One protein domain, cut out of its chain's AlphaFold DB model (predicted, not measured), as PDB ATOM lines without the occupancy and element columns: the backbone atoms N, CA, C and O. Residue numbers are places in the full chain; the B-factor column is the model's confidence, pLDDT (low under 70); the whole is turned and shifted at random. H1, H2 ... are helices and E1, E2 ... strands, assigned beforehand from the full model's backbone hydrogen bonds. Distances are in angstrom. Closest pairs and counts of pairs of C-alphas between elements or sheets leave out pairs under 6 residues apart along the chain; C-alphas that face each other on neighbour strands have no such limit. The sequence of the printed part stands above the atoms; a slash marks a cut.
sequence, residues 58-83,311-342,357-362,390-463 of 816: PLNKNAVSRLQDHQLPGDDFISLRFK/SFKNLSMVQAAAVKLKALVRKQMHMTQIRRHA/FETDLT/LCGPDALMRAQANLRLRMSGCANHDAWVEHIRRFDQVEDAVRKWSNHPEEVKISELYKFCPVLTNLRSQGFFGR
ATOM      1  N   PRO A  58     220.378 175.303 171.350       41.28
ATOM      2  CA  PRO A  58     218.992 175.031 171.672       41.28
ATOM      3  C   PRO A  58     218.808 175.273 173.163       41.28
ATOM      4  O   PRO A  58     219.412 174.595 173.997       41.28
ATOM      5  N   LEU A  59     218.002 176.286 173.484       44.94
ATOM      6  CA  LEU A  59     217.591 176.564 174.848       44.94
ATOM      7  C   LEU A  59     217.063 175.248 175.429       44.94
ATOM      8  O   LEU A  59     216.369 174.490 174.747       44.94
ATOM      9  N   ASN A  60     217.445 174.940 176.670       48.03
ATOM     10  CA  ASN A  60     217.015 173.717 177.347       48.03
ATOM     11  C   ASN A  60     215.495 173.537 177.154       48.03
ATOM     12  O   ASN A  60     214.758 174.501 177.342       48.03
ATOM     13  N   LYS A  61     215.011 172.344 176.777       47.38
ATOM     14  CA  LYS A  61     213.586 172.102 176.456       47.38
ATOM     15  C   LYS A  61     212.630 172.616 177.546       47.38
ATOM     16  O   LYS A  61     211.580 173.161 177.223       47.38
ATOM     17  N   ASN A  62     213.035 172.535 178.818       46.41
ATOM     18  CA  ASN A  62     212.273 173.059 179.964       46.41
ATOM     19  C   ASN A  62     212.322 174.592 180.095       46.41
ATOM     20  O   ASN A  62     211.432 175.200 180.682       46.41
ATOM     21  N   ALA A  63     213.376 175.224 179.587       45.47
ATOM     22  CA  ALA A  63     213.464 176.673 179.489       45.47
ATOM     23  C   ALA A  63     212.697 177.197 178.268       45.47
ATOM     24  O   ALA A  63     212.123 178.273 178.354       45.47
ATOM     25  N   VAL A  64     212.639 176.435 177.168       38.38
ATOM     26  CA  VAL A  64     211.852 176.766 175.967       38.38
ATOM     27  C   VAL A  64     210.356 176.780 176.266       38.38
ATOM     28  O   VAL A  64     209.695 177.729 175.865       38.38
ATOM     29  N   SER A  65     209.826 175.804 177.011       39.00
ATOM     30  CA  SER A  65     208.410 175.820 177.412       39.00
ATOM     31  C   SER A  65     208.073 176.989 178.348       39.00
ATOM     32  O   SER A  65     207.052 177.635 178.175       39.00
ATOM     33  N   ARG A  66     208.967 177.350 179.279       46.44
ATOM     34  CA  ARG A  66     208.790 178.543 180.137       46.44
ATOM     35  C   ARG A  66     208.962 179.869 179.386       46.44
ATOM     36  O   ARG A  66     208.327 180.861 179.729       46.44
ATOM     37  N   LEU A  67     209.802 179.885 178.351       45.09
ATOM     38  CA  LEU A  67     209.965 181.016 177.434       45.09
ATOM     39  C   LEU A  67     208.769 181.175 176.489       45.09
ATOM     40  O   LEU A  67     208.474 182.306 176.111       45.09
ATOM     41  N   GLN A  68     208.066 180.087 176.149       53.50
ATOM     42  CA  GLN A  68     206.768 180.151 175.464       53.50
ATOM     43  C   GLN A  68     205.713 180.860 176.329       53.50
ATOM     44  O   GLN A  68     204.883 181.579 175.784       53.50
ATOM     45  N   ASP A  69     205.818 180.755 177.658       57.50
ATOM     46  CA  ASP A  69     204.990 181.503 178.615       57.50
ATOM     47  C   ASP A  69     205.573 182.885 178.988       57.50
ATOM     48  O   ASP A  69     205.042 183.576 179.860       57.50
ATOM     49  N   HIS A  70     206.669 183.306 178.341       74.38
ATOM     50  CA  HIS A  70     207.393 184.558 178.605       74.38
ATOM     51  C   HIS A  70     207.889 184.729 180.056       74.38
ATOM     52  O   HIS A  70     208.139 185.848 180.497       74.38
ATOM     53  N   GLN A  71     208.073 183.650 180.819       80.19
ATOM     54  CA  GLN A  71     208.529 183.721 182.212       80.19
ATOM     55  C   GLN A  71     210.036 183.481 182.328       80.19
ATOM     56  O   GLN A  71     210.584 182.522 181.778       80.19
ATOM     57  N   LEU A  72     210.719 184.336 183.094       84.94
ATOM     58  CA  LEU A  72     212.115 184.124 183.464       84.94
ATOM     59  C   LEU A  72     212.211 183.326 184.776       84.94
ATOM     60  O   LEU A  72     211.356 183.459 185.655       84.94
ATOM     61  N   PRO A  73     213.265 182.512 184.964       82.44
ATOM     62  CA  PRO A  73     213.518 181.834 186.232       82.44
ATOM     63  C   PRO A  73     213.519 182.829 187.397       82.44
ATOM     64  O   PRO A  73     214.242 183.823 187.371       82.44
ATOM     65  N   GLY A  74     212.697 182.572 188.416       74.94
ATOM     66  CA  GLY A  74     212.496 183.516 189.518       74.94
ATOM     67  C   GLY A  74     211.203 184.308 189.456       74.94
ATOM     68  O   GLY A  74     210.769 184.823 190.488       74.94
ATOM     69  N   ASP A  75     210.571 184.380 188.285       76.56
ATOM     70  CA  ASP A  75     209.299 185.072 188.147       76.56
ATOM     71  C   ASP A  75     208.236 184.437 189.002       76.56
ATOM     72  O   ASP A  75     207.541 185.186 189.667       76.56
ATOM     73  N   ASP A  76     208.182 183.113 189.119       69.75
ATOM     74  CA  ASP A  76     207.265 182.466 190.052       69.75
ATOM     75  C   ASP A  76     207.463 183.031 191.457       69.75
ATOM     76  O   ASP A  76     206.538 183.578 192.022       69.75
ATOM     77  N   PHE A  77     208.685 183.079 191.986       65.19
ATOM     78  CA  PHE A  77     208.938 183.551 193.354       65.19
ATOM     79  C   PHE A  77     208.523 185.002 193.629       65.19
ATOM     80  O   PHE A  77     208.212 185.346 194.770       65.19
ATOM     81  N   ILE A  78     208.526 185.853 192.604       60.50
ATOM     82  CA  ILE A  78     208.321 187.301 192.752       60.50
ATOM     83  C   ILE A  78     206.929 187.725 192.267       60.50
ATOM     84  O   ILE A  78     206.326 188.639 192.827       60.50
ATOM     85  N   SER A  79     206.403 187.031 191.258       55.28
ATOM     86  CA  SER A  79     205.031 187.135 190.751       55.28
ATOM     87  C   SER A  79     204.033 186.302 191.563       55.28
ATOM     88  O   SER A  79     202.829 186.551 191.460       55.28
ATOM     89  N   LEU A  80     204.515 185.375 192.414       41.91
ATOM     90  CA  LEU A  80     203.771 184.660 193.461       41.91
ATOM     91  C   LEU A  80     203.077 185.698 194.340       41.91
ATOM     92  O   LEU A  80     203.640 186.175 195.323       41.91
ATOM     93  N   ARG A  81     201.863 186.076 193.935       51.44
ATOM     94  CA  ARG A  81     200.800 186.713 194.727       51.44
ATOM     95  C   ARG A  81     199.518 186.972 193.936       51.44
ATOM     96  O   ARG A  81     198.532 187.348 194.556       51.44
ATOM     97  N   PHE A  82     199.477 186.746 192.625       46.34
ATOM     98  CA  PHE A  82     198.217 186.716 191.878       46.34
ATOM     99  C   PHE A  82     198.045 185.361 191.199       46.34
ATOM    100  O   PHE A  82     198.298 185.201 190.013       46.34
ATOM    101  N   LYS A  83     197.595 184.356 191.957       48.16
ATOM    102  CA  LYS A  83     196.843 183.277 191.317       48.16
ATOM    103  C   LYS A  83     195.410 183.765 191.231       48.16
ATOM    104  O   LYS A  83     194.795 184.000 192.269       48.16
ATOM    105  N   SER A 311     218.655 180.033 194.204       72.81
ATOM    106  CA  SER A 311     219.824 180.063 193.364       72.81
ATOM    107  C   SER A 311     219.533 179.113 192.227       72.81
ATOM    108  O   SER A 311     219.423 177.897 192.408       72.81
ATOM    109  N   PHE A 312     219.320 179.688 191.056       79.69
ATOM    110  CA  PHE A 312     219.135 178.908 189.852       79.69
ATOM    111  C   PHE A 312     220.519 178.572 189.319       79.69
ATOM    112  O   PHE A 312     221.228 179.440 188.812       79.69
ATOM    113  N   LYS A 313     220.908 177.307 189.483       80.94
ATOM    114  CA  LYS A 313     222.113 176.748 188.868       80.94
ATOM    115  C   LYS A 313     221.795 176.358 187.427       80.94
ATOM    116  O   LYS A 313     220.682 175.918 187.141       80.94
ATOM    117  N   ASN A 314     222.785 176.464 186.547       83.88
ATOM    118  CA  ASN A 314     222.689 176.067 185.139       83.88
ATOM    119  C   ASN A 314     221.764 176.939 184.277       83.88
ATOM    120  O   ASN A 314     221.109 176.427 183.367       83.88
ATOM    121  N   LEU A 315     221.713 178.249 184.537       82.00
ATOM    122  CA  LEU A 315     221.143 179.184 183.566       82.00
ATOM    123  C   LEU A 315     222.156 179.447 182.452       82.00
ATOM    124  O   LEU A 315     223.355 179.540 182.710       82.00
ATOM    125  N   SER A 316     221.671 179.582 181.215       83.12
ATOM    126  CA  SER A 316     222.508 180.141 180.147       83.12
ATOM    127  C   SER A 316     222.866 181.588 180.492       83.12
ATOM    128  O   SER A 316     222.043 182.291 181.084       83.12
ATOM    129  N   MET A 317     224.050 182.062 180.098       81.88
ATOM    130  CA  MET A 317     224.478 183.443 180.383       81.88
ATOM    131  C   MET A 317     223.472 184.498 179.903       81.88
ATOM    132  O   MET A 317     223.176 185.446 180.622       81.88
ATOM    133  N   VAL A 318     222.859 184.296 178.731       84.06
ATOM    134  CA  VAL A 318     221.821 185.199 178.198       84.06
ATOM    135  C   VAL A 318     220.604 185.256 179.131       84.06
ATOM    136  O   VAL A 318     220.093 186.333 179.434       84.06
ATOM    137  N   GLN A 319     220.140 184.109 179.637       87.50
ATOM    138  CA  GLN A 319     219.023 184.064 180.586       87.50
ATOM    139  C   GLN A 319     219.401 184.647 181.946       87.50
ATOM    140  O   GLN A 319     218.609 185.375 182.540       87.50
ATOM    141  N   ALA A 320     220.597 184.334 182.440       86.94
ATOM    142  CA  ALA A 320     221.103 184.853 183.699       86.94
ATOM    143  C   ALA A 320     221.197 186.383 183.663       86.94
ATOM    144  O   ALA A 320     220.695 187.053 184.568       86.94
ATOM    145  N   ALA A 321     221.732 186.947 182.581       87.44
ATOM    146  CA  ALA A 321     221.765 188.386 182.389       87.44
ATOM    147  C   ALA A 321     220.375 188.998 182.195       87.44
ATOM    148  O   ALA A 321     220.116 190.061 182.750       87.44
ATOM    149  N   ALA A 322     219.442 188.324 181.513       90.06
ATOM    150  CA  ALA A 322     218.057 188.794 181.422       90.06
ATOM    151  C   ALA A 322     217.379 188.848 182.806       90.06
ATOM    152  O   ALA A 322     216.686 189.818 183.121       90.06
ATOM    153  N   VAL A 323     217.628 187.858 183.675       89.38
ATOM    154  CA  VAL A 323     217.157 187.852 185.075       89.38
ATOM    155  C   VAL A 323     217.785 189.000 185.875       89.38
ATOM    156  O   VAL A 323     217.073 189.680 186.622       89.38
ATOM    157  N   LYS A 324     219.091 189.253 185.712       89.31
ATOM    158  CA  LYS A 324     219.792 190.380 186.353       89.31
ATOM    159  C   LYS A 324     219.254 191.731 185.875       89.31
ATOM    160  O   LYS A 324     218.937 192.576 186.707       89.31
ATOM    161  N   LEU A 325     219.080 191.906 184.564       89.69
ATOM    162  CA  LEU A 325     218.510 193.108 183.953       89.69
ATOM    163  C   LEU A 325     217.093 193.359 184.478       89.69
ATOM    164  O   LEU A 325     216.773 194.467 184.907       89.69
ATOM    165  N   LYS A 326     216.256 192.319 184.545       90.94
ATOM    166  CA  LYS A 326     214.918 192.418 185.138       90.94
ATOM    167  C   LYS A 326     214.956 192.823 186.613       90.94
ATOM    168  O   LYS A 326     214.165 193.666 187.041       90.94
ATOM    169  N   ALA A 327     215.876 192.258 187.394       87.69
ATOM    170  CA  ALA A 327     216.056 192.639 188.793       87.69
ATOM    171  C   ALA A 327     216.495 194.105 188.942       87.69
ATOM    172  O   ALA A 327     215.974 194.799 189.817       87.69
ATOM    173  N   LEU A 328     217.377 194.591 188.063       86.75
ATOM    174  CA  LEU A 328     217.800 195.991 188.016       86.75
ATOM    175  C   LEU A 328     216.622 196.926 187.709       86.75
ATOM    176  O   LEU A 328     216.417 197.905 188.427       86.75
ATOM    177  N   VAL A 329     215.793 196.594 186.712       88.88
ATOM    178  CA  VAL A 329     214.577 197.368 186.397       88.88
ATOM    179  C   VAL A 329     213.648 197.428 187.614       88.88
ATOM    180  O   VAL A 329     213.187 198.506 187.992       88.88
ATOM    181  N   ARG A 330     213.419 196.300 188.298       87.31
ATOM    182  CA  ARG A 330     212.600 196.261 189.524       87.31
ATOM    183  C   ARG A 330     213.219 197.065 190.676       87.31
ATOM    184  O   ARG A 330     212.477 197.728 191.404       87.31
ATOM    185  N   LYS A 331     214.549 197.055 190.830       84.00
ATOM    186  CA  LYS A 331     215.277 197.883 191.809       84.00
ATOM    187  C   LYS A 331     215.018 199.364 191.546       84.00
ATOM    188  O   LYS A 331     214.641 200.088 192.464       84.00
ATOM    189  N   GLN A 332     215.124 199.795 190.291       82.69
ATOM    190  CA  GLN A 332     214.870 201.183 189.902       82.69
ATOM    191  C   GLN A 332     213.408 201.599 190.069       82.69
ATOM    192  O   GLN A 332     213.123 202.688 190.576       82.69
ATOM    193  N   MET A 333     212.460 200.716 189.743       83.50
ATOM    194  CA  MET A 333     211.044 200.950 190.042       83.50
ATOM    195  C   MET A 333     210.816 201.168 191.544       83.50
ATOM    196  O   MET A 333     210.077 202.079 191.927       83.50
ATOM    197  N   HIS A 334     211.460 200.360 192.393       80.38
ATOM    198  CA  HIS A 334     211.362 200.481 193.846       80.38
ATOM    199  C   HIS A 334     211.950 201.803 194.357       80.38
ATOM    200  O   HIS A 334     211.281 202.516 195.106       80.38
ATOM    201  N   MET A 335     213.146 202.178 193.894       76.06
ATOM    202  CA  MET A 335     213.790 203.447 194.260       76.06
ATOM    203  C   MET A 335     212.964 204.662 193.821       76.06
ATOM    204  O   MET A 335     212.741 205.585 194.604       76.06
ATOM    205  N   THR A 336     212.414 204.628 192.606       76.38
ATOM    206  CA  THR A 336     211.521 205.684 192.097       76.38
ATOM    207  C   THR A 336     210.266 205.825 192.961       76.38
ATOM    208  O   THR A 336     209.775 206.934 193.189       76.38
ATOM    209  N   GLN A 337     209.732 204.709 193.463       75.81
ATOM    210  CA  GLN A 337     208.576 204.719 194.356       75.81
ATOM    211  C   GLN A 337     208.926 205.290 195.738       75.81
ATOM    212  O   GLN A 337     208.161 206.109 196.246       75.81
ATOM    213  N   ILE A 338     210.078 204.921 196.311       72.88
ATOM    214  CA  ILE A 338     210.579 205.503 197.568       72.88
ATOM    215  C   ILE A 338     210.721 207.023 197.420       72.88
ATOM    216  O   ILE A 338     210.177 207.767 198.235       72.88
ATOM    217  N   ARG A 339     211.354 207.493 196.335       71.25
ATOM    218  CA  ARG A 339     211.552 208.927 196.059       71.25
ATOM    219  C   ARG A 339     210.240 209.708 196.033       71.25
ATOM    220  O   ARG A 339     210.172 210.796 196.584       71.25
ATOM    221  N   ARG A 340     209.182 209.164 195.423       69.31
ATOM    222  CA  ARG A 340     207.866 209.838 195.368       69.31
ATOM    223  C   ARG A 340     207.228 210.052 196.738       69.31
ATOM    224  O   ARG A 340     206.346 210.897 196.863       69.31
ATOM    225  N   HIS A 341     207.618 209.259 197.728       68.19
ATOM    226  CA  HIS A 341     207.082 209.333 199.082       68.19
ATOM    227  C   HIS A 341     208.025 210.028 200.069       68.19
ATOM    228  O   HIS A 341     207.564 210.414 201.143       68.19
ATOM    229  N   ALA A 342     209.296 210.215 199.712       69.44
ATOM    230  CA  ALA A 342     210.258 210.977 200.492       69.44
ATOM    231  C   ALA A 342     210.081 212.488 200.213       69.44
ATOM    232  O   ALA A 342     210.275 212.928 199.078       69.44
ATOM    233  N   PHE A 357     222.899 203.427 188.940       74.19
ATOM    234  CA  PHE A 357     222.203 202.711 187.878       74.19
ATOM    235  C   PHE A 357     223.152 202.361 186.742       74.19
ATOM    236  O   PHE A 357     223.188 201.198 186.346       74.19
ATOM    237  N   GLU A 358     223.932 203.332 186.273       74.75
ATOM    238  CA  GLU A 358     224.934 203.139 185.230       74.75
ATOM    239  C   GLU A 358     225.985 202.131 185.694       74.75
ATOM    240  O   GLU A 358     226.195 201.126 185.029       74.75
ATOM    241  N   THR A 359     226.520 202.277 186.908       78.00
ATOM    242  CA  THR A 359     227.485 201.326 187.483       78.00
ATOM    243  C   THR A 359     226.941 199.894 187.548       78.00
ATOM    244  O   THR A 359     227.659 198.940 187.243       78.00
ATOM    245  N   ASP A 360     225.693 199.701 187.985       73.94
ATOM    246  CA  ASP A 360     225.081 198.367 188.048       73.94
ATOM    247  C   ASP A 360     224.796 197.806 186.646       73.94
ATOM    248  O   ASP A 360     224.910 196.596 186.440       73.94
ATOM    249  N   LEU A 361     224.443 198.665 185.690       72.94
ATOM    250  CA  LEU A 361     224.219 198.292 184.299       72.94
ATOM    251  C   LEU A 361     225.529 197.851 183.647       72.94
ATOM    252  O   LEU A 361     225.602 196.730 183.143       72.94
ATOM    253  N   THR A 362     226.577 198.660 183.775       76.25
ATOM    254  CA  THR A 362     227.934 198.345 183.329       76.25
ATOM    255  C   THR A 362     228.407 197.043 183.966       76.25
ATOM    256  O   THR A 362     228.794 196.148 183.247       76.25
ATOM    257  N   LEU A 390     236.311 188.221 170.545       52.22
ATOM    258  CA  LEU A 390     235.095 188.116 171.351       52.22
ATOM    259  C   LEU A 390     234.508 186.688 171.409       52.22
ATOM    260  O   LEU A 390     234.203 186.091 170.389       52.22
ATOM    261  N   CYS A 391     234.246 186.143 172.596       55.34
ATOM    262  CA  CYS A 391     233.443 184.923 172.726       55.34
ATOM    263  C   CYS A 391     231.958 185.304 172.709       55.34
ATOM    264  O   CYS A 391     231.353 185.516 173.755       55.34
ATOM    265  N   GLY A 392     231.377 185.430 171.519       67.75
ATOM    266  CA  GLY A 392     229.960 185.748 171.361       67.75
ATOM    267  C   GLY A 392     229.412 185.343 169.992       67.75
ATOM    268  O   GLY A 392     230.184 185.015 169.087       67.75
ATOM    269  N   PRO A 393     228.083 185.382 169.809       70.88
ATOM    270  CA  PRO A 393     227.445 185.061 168.531       70.88
ATOM    271  C   PRO A 393     227.984 185.933 167.391       70.88
ATOM    272  O   PRO A 393     228.241 185.432 166.300       70.88
ATOM    273  N   ASP A 394     228.250 187.212 167.668       78.25
ATOM    274  CA  ASP A 394     228.799 188.158 166.688       78.25
ATOM    275  C   ASP A 394     230.179 187.745 166.186       78.25
ATOM    276  O   ASP A 394     230.485 187.867 165.002       78.25
ATOM    277  N   ALA A 395     231.014 187.199 167.067       77.50
ATOM    278  CA  ALA A 395     232.325 186.713 166.674       77.50
ATOM    279  C   ALA A 395     232.247 185.430 165.860       77.50
ATOM    280  O   ALA A 395     233.024 185.268 164.926       77.50
ATOM    281  N   LEU A 396     231.287 184.547 166.160       81.12
ATOM    282  CA  LEU A 396     231.029 183.378 165.322       81.12
ATOM    283  C   LEU A 396     230.594 183.806 163.917       81.12
ATOM    284  O   LEU A 396     231.098 183.269 162.934       81.12
ATOM    285  N   MET A 397     229.718 184.809 163.818       77.88
ATOM    286  CA  MET A 397     229.262 185.367 162.540       77.88
ATOM    287  C   MET A 397     230.407 186.033 161.767       77.88
ATOM    288  O   MET A 397     230.591 185.761 160.576       77.88
ATOM    289  N   ARG A 398     231.239 186.837 162.441       81.06
ATOM    290  CA  ARG A 398     232.449 187.430 161.851       81.06
ATOM    291  C   ARG A 398     233.447 186.365 161.410       81.06
ATOM    292  O   ARG A 398     233.946 186.433 160.288       81.06
ATOM    293  N   ALA A 399     233.697 185.350 162.232       81.44
ATOM    294  CA  ALA A 399     234.577 184.236 161.893       81.44
ATOM    295  C   ALA A 399     234.037 183.436 160.699       81.44
ATOM    296  O   ALA A 399     234.806 183.090 159.805       81.44
ATOM    297  N   GLN A 400     232.723 183.199 160.632       83.62
ATOM    298  CA  GLN A 400     232.081 182.501 159.518       83.62
ATOM    299  C   GLN A 400     232.216 183.281 158.207       83.62
ATOM    300  O   GLN A 400     232.510 182.706 157.157       83.62
ATOM    301  N   ALA A 401     232.017 184.593 158.245       82.25
ATOM    302  CA  ALA A 401     232.166 185.432 157.067       82.25
ATOM    303  C   ALA A 401     233.628 185.595 156.641       82.25
ATOM    304  O   ALA A 401     233.922 185.490 155.452       82.25
ATOM    305  N   ASN A 402     234.548 185.763 157.595       84.12
ATOM    306  CA  ASN A 402     235.987 185.760 157.335       84.12
ATOM    307  C   ASN A 402     236.430 184.432 156.718       84.12
ATOM    308  O   ASN A 402     237.230 184.428 155.783       84.12
ATOM    309  N   LEU A 403     235.884 183.308 157.197       84.56
ATOM    310  CA  LEU A 403     236.103 181.995 156.600       84.56
ATOM    311  C   LEU A 403     235.608 181.980 155.149       84.56
ATOM    312  O   LEU A 403     236.376 181.624 154.262       84.56
ATOM    313  N   ARG A 404     234.372 182.422 154.875       83.62
ATOM    314  CA  ARG A 404     233.828 182.490 153.502       83.62
ATOM    315  C   ARG A 404     234.694 183.346 152.575       83.62
ATOM    316  O   ARG A 404     235.035 182.891 151.486       83.62
ATOM    317  N   LEU A 405     235.086 184.538 153.024       84.88
ATOM    318  CA  LEU A 405     235.921 185.459 152.256       84.88
ATOM    319  C   LEU A 405     237.280 184.825 151.930       84.88
ATOM    320  O   LEU A 405     237.679 184.774 150.768       84.88
ATOM    321  N   ARG A 406     237.959 184.256 152.934       84.44
ATOM    322  CA  ARG A 406     239.267 183.609 152.748       84.44
ATOM    323  C   ARG A 406     239.181 182.362 151.873       84.44
ATOM    324  O   ARG A 406     240.053 182.153 151.039       84.44
ATOM    325  N   MET A 407     238.122 181.563 152.007       81.12
ATOM    326  CA  MET A 407     237.918 180.384 151.160       81.12
ATOM    327  C   MET A 407     237.610 180.751 149.701       81.12
ATOM    328  O   MET A 407     237.965 179.983 148.814       81.12
ATOM    329  N   SER A 408     236.997 181.909 149.432       82.44
ATOM    330  CA  SER A 408     236.637 182.327 148.065       82.44
ATOM    331  C   SER A 408     237.826 182.715 147.171       82.44
ATOM    332  O   SER A 408     237.657 182.804 145.959       82.44
ATOM    333  N   GLY A 409     239.028 182.892 147.738       77.38
ATOM    334  CA  GLY A 409     240.234 183.285 146.995       77.38
ATOM    335  C   GLY A 409     241.468 182.405 147.217       77.38
ATOM    336  O   GLY A 409     242.534 182.730 146.700       77.38
ATOM    337  N   CYS A 410     241.374 181.315 147.989       77.44
ATOM    338  CA  CYS A 410     242.544 180.513 148.357       77.44
ATOM    339  C   CYS A 410     242.608 179.196 147.570       77.44
ATOM    340  O   CYS A 410     241.803 178.297 147.791       77.44
ATOM    341  N   ALA A 411     243.599 179.068 146.680       83.12
ATOM    342  CA  ALA A 411     243.885 177.822 145.960       83.12
ATOM    343  C   ALA A 411     244.722 176.822 146.787       83.12
ATOM    344  O   ALA A 411     244.812 175.648 146.434       83.12
ATOM    345  N   ASN A 412     245.345 177.276 147.883       90.69
ATOM    346  CA  ASN A 412     246.210 176.451 148.721       90.69
ATOM    347  C   ASN A 412     245.387 175.646 149.745       90.69
ATOM    348  O   ASN A 412     244.755 176.218 150.635       90.69
ATOM    349  N   HIS A 413     245.439 174.314 149.637       84.94
ATOM    350  CA  HIS A 413     244.720 173.390 150.514       84.94
ATOM    351  C   HIS A 413     245.118 173.526 151.992       84.94
ATOM    352  O   HIS A 413     244.249 173.498 152.864       84.94
ATOM    353  N   ASP A 414     246.399 173.746 152.288       87.38
ATOM    354  CA  ASP A 414     246.887 173.803 153.671       87.38
ATOM    355  C   ASP A 414     246.393 175.066 154.390       87.38
ATOM    356  O   ASP A 414     245.939 175.014 155.534       87.38
ATOM    357  N   ALA A 415     246.391 176.202 153.686       82.19
ATOM    358  CA  ALA A 415     245.825 177.454 154.193       82.19
ATOM    359  C   ALA A 415     244.315 177.325 154.457       82.19
ATOM    360  O   ALA A 415     243.781 177.872 155.423       82.19
ATOM    361  N   TRP A 416     243.632 176.556 153.616       83.25
ATOM    362  CA  TRP A 416     242.204 176.306 153.717       83.25
ATOM    363  C   TRP A 416     241.850 175.434 154.938       83.25
ATOM    364  O   TRP A 416     240.964 175.803 155.716       83.25
ATOM    365  N   VAL A 417     242.594 174.346 155.179       87.12
ATOM    366  CA  VAL A 417     242.465 173.514 156.394       87.12
ATOM    367  C   VAL A 417     242.729 174.340 157.654       87.12
ATOM    368  O   VAL A 417     241.980 174.244 158.627       87.12
ATOM    369  N   GLU A 418     243.745 175.204 157.630       86.94
ATOM    370  CA  GLU A 418     244.066 176.085 158.752       86.94
ATOM    371  C   GLU A 418     242.947 177.100 159.041       86.94
ATOM    372  O   GLU A 418     242.626 177.358 160.203       86.94
ATOM    373  N   HIS A 419     242.299 177.660 158.015       84.69
ATOM    374  CA  HIS A 419     241.157 178.559 158.210       84.69
ATOM    375  C   HIS A 419     239.943 177.853 158.820       84.69
ATOM    376  O   HIS A 419     239.320 178.414 159.724       84.69
ATOM    377  N   ILE A 420     239.642 176.623 158.394       86.44
ATOM    378  CA  ILE A 420     238.580 175.811 159.007       86.44
ATOM    379  C   ILE A 420     238.922 175.495 160.459       86.44
ATOM    380  O   ILE A 420     238.085 175.694 161.332       86.44
ATOM    381  N   ARG A 421     240.168 175.095 160.743       87.50
ATOM    382  CA  ARG A 421     240.622 174.818 162.112       87.50
ATOM    383  C   ARG A 421     240.431 176.028 163.034       87.50
ATOM    384  O   ARG A 421     240.029 175.859 164.181       87.50
ATOM    385  N   ARG A 422     240.694 177.246 162.543       83.38
ATOM    386  CA  ARG A 422     240.439 178.488 163.299       83.38
ATOM    387  C   ARG A 422     238.950 178.749 163.511       83.38
ATOM    388  O   ARG A 422     238.570 179.163 164.598       83.38
ATOM    389  N   PHE A 423     238.111 178.501 162.506       85.25
ATOM    390  CA  PHE A 423     236.662 178.627 162.661       85.25
ATOM    391  C   PHE A 423     236.109 177.626 163.683       85.25
ATOM    392  O   PHE A 423     235.387 178.038 164.587       85.25
ATOM    393  N   ASP A 424     236.514 176.354 163.606       84.56
ATOM    394  CA  ASP A 424     236.118 175.309 164.561       84.56
ATOM    395  C   ASP A 424     236.516 175.693 165.999       84.56
ATOM    396  O   ASP A 424     235.752 175.479 166.937       84.56
ATOM    397  N   GLN A 425     237.675 176.341 166.186       86.06
ATOM    398  CA  GLN A 425     238.092 176.868 167.493       86.06
ATOM    399  C   GLN A 425     237.168 177.972 168.018       86.06
ATOM    400  O   GLN A 425     236.861 177.981 169.211       86.06
ATOM    401  N   VAL A 426     236.721 178.890 167.152       80.44
ATOM    402  CA  VAL A 426     235.760 179.942 167.526       80.44
ATOM    403  C   VAL A 426     234.390 179.332 167.825       80.44
ATOM    404  O   VAL A 426     233.778 179.685 168.832       80.44
ATOM    405  N   GLU A 427     233.920 178.379 167.015       81.62
ATOM    406  CA  GLU A 427     232.657 177.673 167.258       81.62
ATOM    407  C   GLU A 427     232.683 176.921 168.593       81.62
ATOM    408  O   GLU A 427     231.762 177.062 169.402       81.62
ATOM    409  N   ASP A 428     233.754 176.177 168.873       82.31
ATOM    410  CA  ASP A 428     233.927 175.472 170.142       82.31
ATOM    411  C   ASP A 428     234.023 176.442 171.325       82.31
ATOM    412  O   ASP A 428     233.487 176.149 172.399       82.31
ATOM    413  N   ALA A 429     234.668 177.600 171.156       79.81
ATOM    414  CA  ALA A 429     234.727 178.639 172.181       79.81
ATOM    415  C   ALA A 429     233.336 179.220 172.473       79.81
ATOM    416  O   ALA A 429     232.941 179.295 173.638       79.81
ATOM    417  N   VAL A 430     232.555 179.546 171.439       76.56
ATOM    418  CA  VAL A 430     231.182 180.060 171.577       76.56
ATOM    419  C   VAL A 430     230.244 179.001 172.153       76.56
ATOM    420  O   VAL A 430     229.410 179.321 172.998       76.56
ATOM    421  N   ARG A 431     230.407 177.726 171.786       79.00
ATOM    422  CA  ARG A 431     229.633 176.615 172.359       79.00
ATOM    423  C   ARG A 431     229.980 176.383 173.831       79.00
ATOM    424  O   ARG A 431     229.089 176.149 174.645       79.00
ATOM    425  N   LYS A 432     231.263 176.454 174.199       81.06
ATOM    426  CA  LYS A 432     231.699 176.386 175.606       81.06
ATOM    427  C   LYS A 432     231.170 177.570 176.404       81.06
ATOM    428  O   LYS A 432     230.714 177.369 177.524       81.06
ATOM    429  N   TRP A 433     231.192 178.763 175.814       80.06
ATOM    430  CA  TRP A 433     230.612 179.972 176.386       80.06
ATOM    431  C   TRP A 433     229.113 179.800 176.621       80.06
ATOM    432  O   TRP A 433     228.665 179.876 177.756       80.06
ATOM    433  N   SER A 434     228.332 179.456 175.598       73.75
ATOM    434  CA  SER A 434     226.878 179.330 175.738       73.75
ATOM    435  C   SER A 434     226.450 178.264 176.743       73.75
ATOM    436  O   SER A 434     225.396 178.384 177.366       73.75
ATOM    437  N   ASN A 435     227.268 177.217 176.880       77.50
ATOM    438  CA  ASN A 435     227.042 176.121 177.811       77.50
ATOM    439  C   ASN A 435     227.620 176.391 179.203       77.50
ATOM    440  O   ASN A 435     227.435 175.547 180.077       77.50
ATOM    441  N   HIS A 436     228.324 177.507 179.420       79.25
ATOM    442  CA  HIS A 436     228.860 177.846 180.729       79.25
ATOM    443  C   HIS A 436     227.687 178.157 181.667       79.25
ATOM    444  O   HIS A 436     226.977 179.145 181.454       79.25
ATOM    445  N   PRO A 437     227.425 177.295 182.664       81.00
ATOM    446  CA  PRO A 437     226.292 177.476 183.546       81.00
ATOM    447  C   PRO A 437     226.576 178.656 184.468       81.00
ATOM    448  O   PRO A 437     227.546 178.635 185.224       81.00
ATOM    449  N   GLU A 438     225.709 179.659 184.451       83.31
ATOM    450  CA  GLU A 438     225.785 180.747 185.413       83.31
ATOM    451  C   GLU A 438     224.838 180.470 186.587       83.31
ATOM    452  O   GLU A 438     223.681 180.073 186.410       83.31
ATOM    453  N   GLU A 439     225.350 180.644 187.806       86.31
ATOM    454  CA  GLU A 439     224.553 180.561 189.024       86.31
ATOM    455  C   GLU A 439     224.020 181.952 189.380       86.31
ATOM    456  O   GLU A 439     224.780 182.858 189.723       86.31
ATOM    457  N   VAL A 440     222.695 182.118 189.340       83.44
ATOM    458  CA  VAL A 440     222.044 183.379 189.717       83.44
ATOM    459  C   VAL A 440     221.363 183.234 191.069       83.44
ATOM    460  O   VAL A 440     220.320 182.588 191.197       83.44
ATOM    461  N   LYS A 441     221.925 183.908 192.076       84.94
ATOM    462  CA  LYS A 441     221.345 184.014 193.418       84.94
ATOM    463  C   LYS A 441     220.279 185.112 193.444       84.94
ATOM    464  O   LYS A 441     220.576 186.289 193.653       84.94
ATOM    465  N   ILE A 442     219.014 184.731 193.282       80.62
ATOM    466  CA  ILE A 442     217.866 185.658 193.312       80.62
ATOM    467  C   ILE A 442     217.792 186.404 194.642       80.62
ATOM    468  O   ILE A 442     217.503 187.599 194.674       80.62
ATOM    469  N   SER A 443     218.118 185.726 195.740       76.50
ATOM    470  CA  SER A 443     218.149 186.343 197.068       76.50
ATOM    471  C   SER A 443     219.152 187.494 197.187       76.50
ATOM    472  O   SER A 443     219.034 188.297 198.108       76.50
ATOM    473  N   GLU A 444     220.144 187.584 196.296       81.00
ATOM    474  CA  GLU A 444     221.093 188.696 196.250       81.00
ATOM    475  C   GLU A 444     220.631 189.825 195.344       81.00
ATOM    476  O   GLU A 444     220.676 190.984 195.753       81.00
ATOM    477  N   LEU A 445     220.119 189.483 194.161       78.44
ATOM    478  CA  LEU A 445     219.588 190.455 193.206       78.44
ATOM    479  C   LEU A 445     218.422 191.260 193.780       78.44
ATOM    480  O   LEU A 445     218.288 192.448 193.507       78.44
ATOM    481  N   TYR A 446     217.610 190.625 194.623       75.12
ATOM    482  CA  TYR A 446     216.435 191.233 195.231       75.12
ATOM    483  C   TYR A 446     216.635 191.588 196.707       75.12
ATOM    484  O   TYR A 446     215.655 191.698 197.441       75.12
ATOM    485  N   LYS A 447     217.878 191.830 197.153       76.56
ATOM    486  CA  LYS A 447     218.164 192.348 198.511       76.56
ATOM    487  C   LYS A 447     217.426 193.657 198.823       76.56
ATOM    488  O   LYS A 447     217.188 193.950 199.984       76.56
ATOM    489  N   PHE A 448     217.044 194.433 197.808       69.88
ATOM    490  CA  PHE A 448     216.230 195.639 197.988       69.88
ATOM    491  C   PHE A 448     214.748 195.332 198.259       69.88
ATOM    492  O   PHE A 448     214.035 196.197 198.752       69.88
ATOM    493  N   CYS A 449     214.262 194.133 197.912       62.88
ATOM    494  CA  CYS A 449     212.876 193.730 198.112       62.88
ATOM    495  C   CYS A 449     212.691 193.251 199.556       62.88
ATOM    496  O   CYS A 449     213.145 192.153 199.897       62.88
ATOM    497  N   PRO A 450     211.972 193.998 200.410       57.75
ATOM    498  CA  PRO A 450     211.994 193.702 201.837       57.75
ATOM    499  C   PRO A 450     211.238 192.411 202.188       57.75
ATOM    500  O   PRO A 450     211.451 191.797 203.226       57.75
ATOM    501  N   VAL A 451     210.356 191.957 201.290       56.59
ATOM    502  CA  VAL A 451     209.676 190.658 201.405       56.59
ATOM    503  C   VAL A 451     210.685 189.510 201.330       56.59
ATOM    504  O   VAL A 451     210.582 188.560 202.099       56.59
ATOM    505  N   LEU A 452     211.668 189.601 200.429       54.53
ATOM    506  CA  LEU A 452     212.686 188.565 200.246       54.53
ATOM    507  C   LEU A 452     213.787 188.648 201.304       54.53
ATOM    508  O   LEU A 452     214.281 187.607 201.736       54.53
ATOM    509  N   THR A 453     214.133 189.845 201.786       54.59
ATOM    510  CA  THR A 453     215.049 189.972 202.933       54.59
ATOM    511  C   THR A 453     214.447 189.381 204.199       54.59
ATOM    512  O   THR A 453     215.150 188.660 204.896       54.59
ATOM    513  N   ASN A 454     213.148 189.589 204.442       50.72
ATOM    514  CA  ASN A 454     212.456 189.030 205.607       50.72
ATOM    515  C   ASN A 454     212.310 187.500 205.532       50.72
ATOM    516  O   ASN A 454     212.245 186.842 206.564       50.72
ATOM    517  N   LEU A 455     212.278 186.924 204.324       53.28
ATOM    518  CA  LEU A 455     212.329 185.470 204.132       53.28
ATOM    519  C   LEU A 455     213.735 184.904 204.390       53.28
ATOM    520  O   LEU A 455     213.857 183.820 204.944       53.28
ATOM    521  N   ARG A 456     214.794 185.639 204.021       46.06
ATOM    522  CA  ARG A 456     216.197 185.238 204.240       46.06
ATOM    523  C   ARG A 456     216.634 185.380 205.701       46.06
ATOM    524  O   ARG A 456     217.523 184.665 206.144       46.06
ATOM    525  N   SER A 457     216.048 186.317 206.440       43.56
ATOM    526  CA  SER A 457     216.457 186.672 207.799       43.56
ATOM    527  C   SER A 457     215.723 185.896 208.897       43.56
ATOM    528  O   SER A 457     215.693 186.355 210.037       43.56
ATOM    529  N   GLN A 458     215.201 184.697 208.606       45.50
ATOM    530  CA  GLN A 458     214.583 183.799 209.599       45.50
ATOM    531  C   GLN A 458     215.512 183.396 210.771       45.50
ATOM    532  O   GLN A 458     215.070 182.704 211.681       45.50
ATOM    533  N   GLY A 459     216.763 183.876 210.801       42.03
ATOM    534  CA  GLY A 459     217.642 183.827 211.970       42.03
ATOM    535  C   GLY A 459     217.850 185.146 212.732       42.03
ATOM    536  O   GLY A 459     218.189 185.073 213.903       42.03
ATOM    537  N   PHE A 460     217.686 186.343 212.150       37.56
ATOM    538  CA  PHE A 460     218.021 187.600 212.850       37.56
ATOM    539  C   PHE A 460     217.370 188.843 212.197       37.56
ATOM    540  O   PHE A 460     217.552 189.090 211.010       37.56
ATOM    541  N   PHE A 461     216.694 189.661 213.017       38.59
ATOM    542  CA  PHE A 461     216.061 190.975 212.765       38.59
ATOM    543  C   PHE A 461     214.663 191.044 212.122       38.59
ATOM    544  O   PHE A 461     214.485 191.105 210.907       38.59
ATOM    545  N   GLY A 462     213.675 191.207 213.011       42.62
ATOM    546  CA  GLY A 462     212.336 191.713 212.739       42.62
ATOM    547  C   GLY A 462     212.283 193.242 212.733       42.62
ATOM    548  O   GLY A 462     212.269 193.887 213.779       42.62
ATOM    549  N   ARG A 463     212.204 193.832 211.539       40.59
ATOM    550  CA  ARG A 463     211.503 195.108 211.341       40.59
ATOM    551  C   ARG A 463     210.682 194.996 210.072       40.59
ATOM    552  O   ARG A 463     211.216 194.837 208.977       40.59
TER     553      ARG A 463
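This is residues 58 to 83, 311 to 342, 357 to 362 and 390 to 463 of the 816 residues of the protein "Hypothetical protein" of Symbiodinium natans (UniProt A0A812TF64). A two-stranded ribbon, E1 and E2, lies in the middle region of a long, loosely joined rod; from it the helical hairpin of H5 and H6 makes one end of the length, while the longest helix, H3, starts beside the ribbon and runs off slantwise, and residues 336 to 342, of which 336 to 341 belong to H3, stick out. The short helix H4 lies along H3, the short H7 and H8 follow E2 towards the end of the rod away from the hairpin, and H1 and H2 are loose pieces that touch no helix. The printed part has 138 residues with eight named helices and two named strands, in the order H1, H2, E1, H3, H4, H5, H6, E2, H7, H8; the sheet has the order E1 - E2 and is antiparallel. The class is mostly helix, and the whole is extended, with a radius of gyration of the C-alphas of 22.0 A and spans of 74 by 33 by 29 A.

Strand E1 is residues 311 to 315, 9.9 A from first to last C-alpha, and begins with C-alpha 311 at (219.824, 180.063, 193.364). Its partner E2, residues 438 to 441, is 9.7 A long. H3 is residues 317 to 341 and 36.4 A long, from C-alpha 317 at (224.478, 183.443, 180.383) to C-alpha 341 at (207.082, 209.333, 199.082). H4 is residues 357 to 362, 8.5 A long. H5, residues 393 to 407, measures 20.8 A, and H6, residues 413 to 434, measures 31.5 A. H7 is residues 442 to 445, 5.1 A long, and H8 is residues 450 to 456, 9.8 A long, ending with C-alpha 456 at (216.197, 185.238, 204.240). H1 is residues 61 to 68, 10.6 A long, and H2 is residues 75 to 79, 5.4 A long.

E1 and E2 are antiparallel neighbours at 162 degrees; N 438 and O 315 are 2.9 A apart, and N 312 and O 440 are 3.1 A apart, both within hydrogen-bond range. The closest C-alphas of H3 and E2 are those of Met 317 and Glu 438, 5.9 A apart. E1 and H3 are near each other, with 5 pairs of C-alphas within 10 A. With its residues 325 to 332 alone H3 touches H4, the closest C-alphas being those of Leu 328 and Asp 360 at 7.7 A; the two run opposite ways at a shallow tilt of 10 degrees. H3 and H7 only just touch, with 3 pairs of C-alphas within 8 A, made by residues 324 to 328 of H3 alone; the closest are those of Ala 327 and Leu 445, 6.1 A apart. H7 and H8 also only just touch, with 3 pairs; the closest C-alphas are those of Ser 443 and Leu 452, 6.7 A apart. H3 and H6 are close but not clearly touching, the C-alphas of Met 317 and Ser 434 being closest at 6.7 A. H5 and H6 form a helical hairpin: they touch with 16 pairs, closest at the C-alphas of Ala 399 and Phe 423, 6.0 A, and run opposite ways at a shallow tilt of 8 degrees. H1 and H2 are apart. Every O i to N i+4 pair is within hydrogen-bond range in H2, H4, H5, H6 and H8; H1 has 3 of 4, H3 has 20 of 21, and H7 is too short for such a pair.

The two C-alphas farthest apart are those of Ala 411 and Gly 462, at 75.2 A. Residues 84 to 310, 343 to 356 and 363 to 389 are not printed, with C-alpha gaps of 23.3 A, 19.2 A and 17.3 A across these cuts. Of the links that are printed whole, H1 to H2 is short and none is long. The mean pLDDT of the printed part is 72.5; it is under 70 at residues 58 to 69, 76 to 83, 340 to 342, 390 to 392 and 448 to 463.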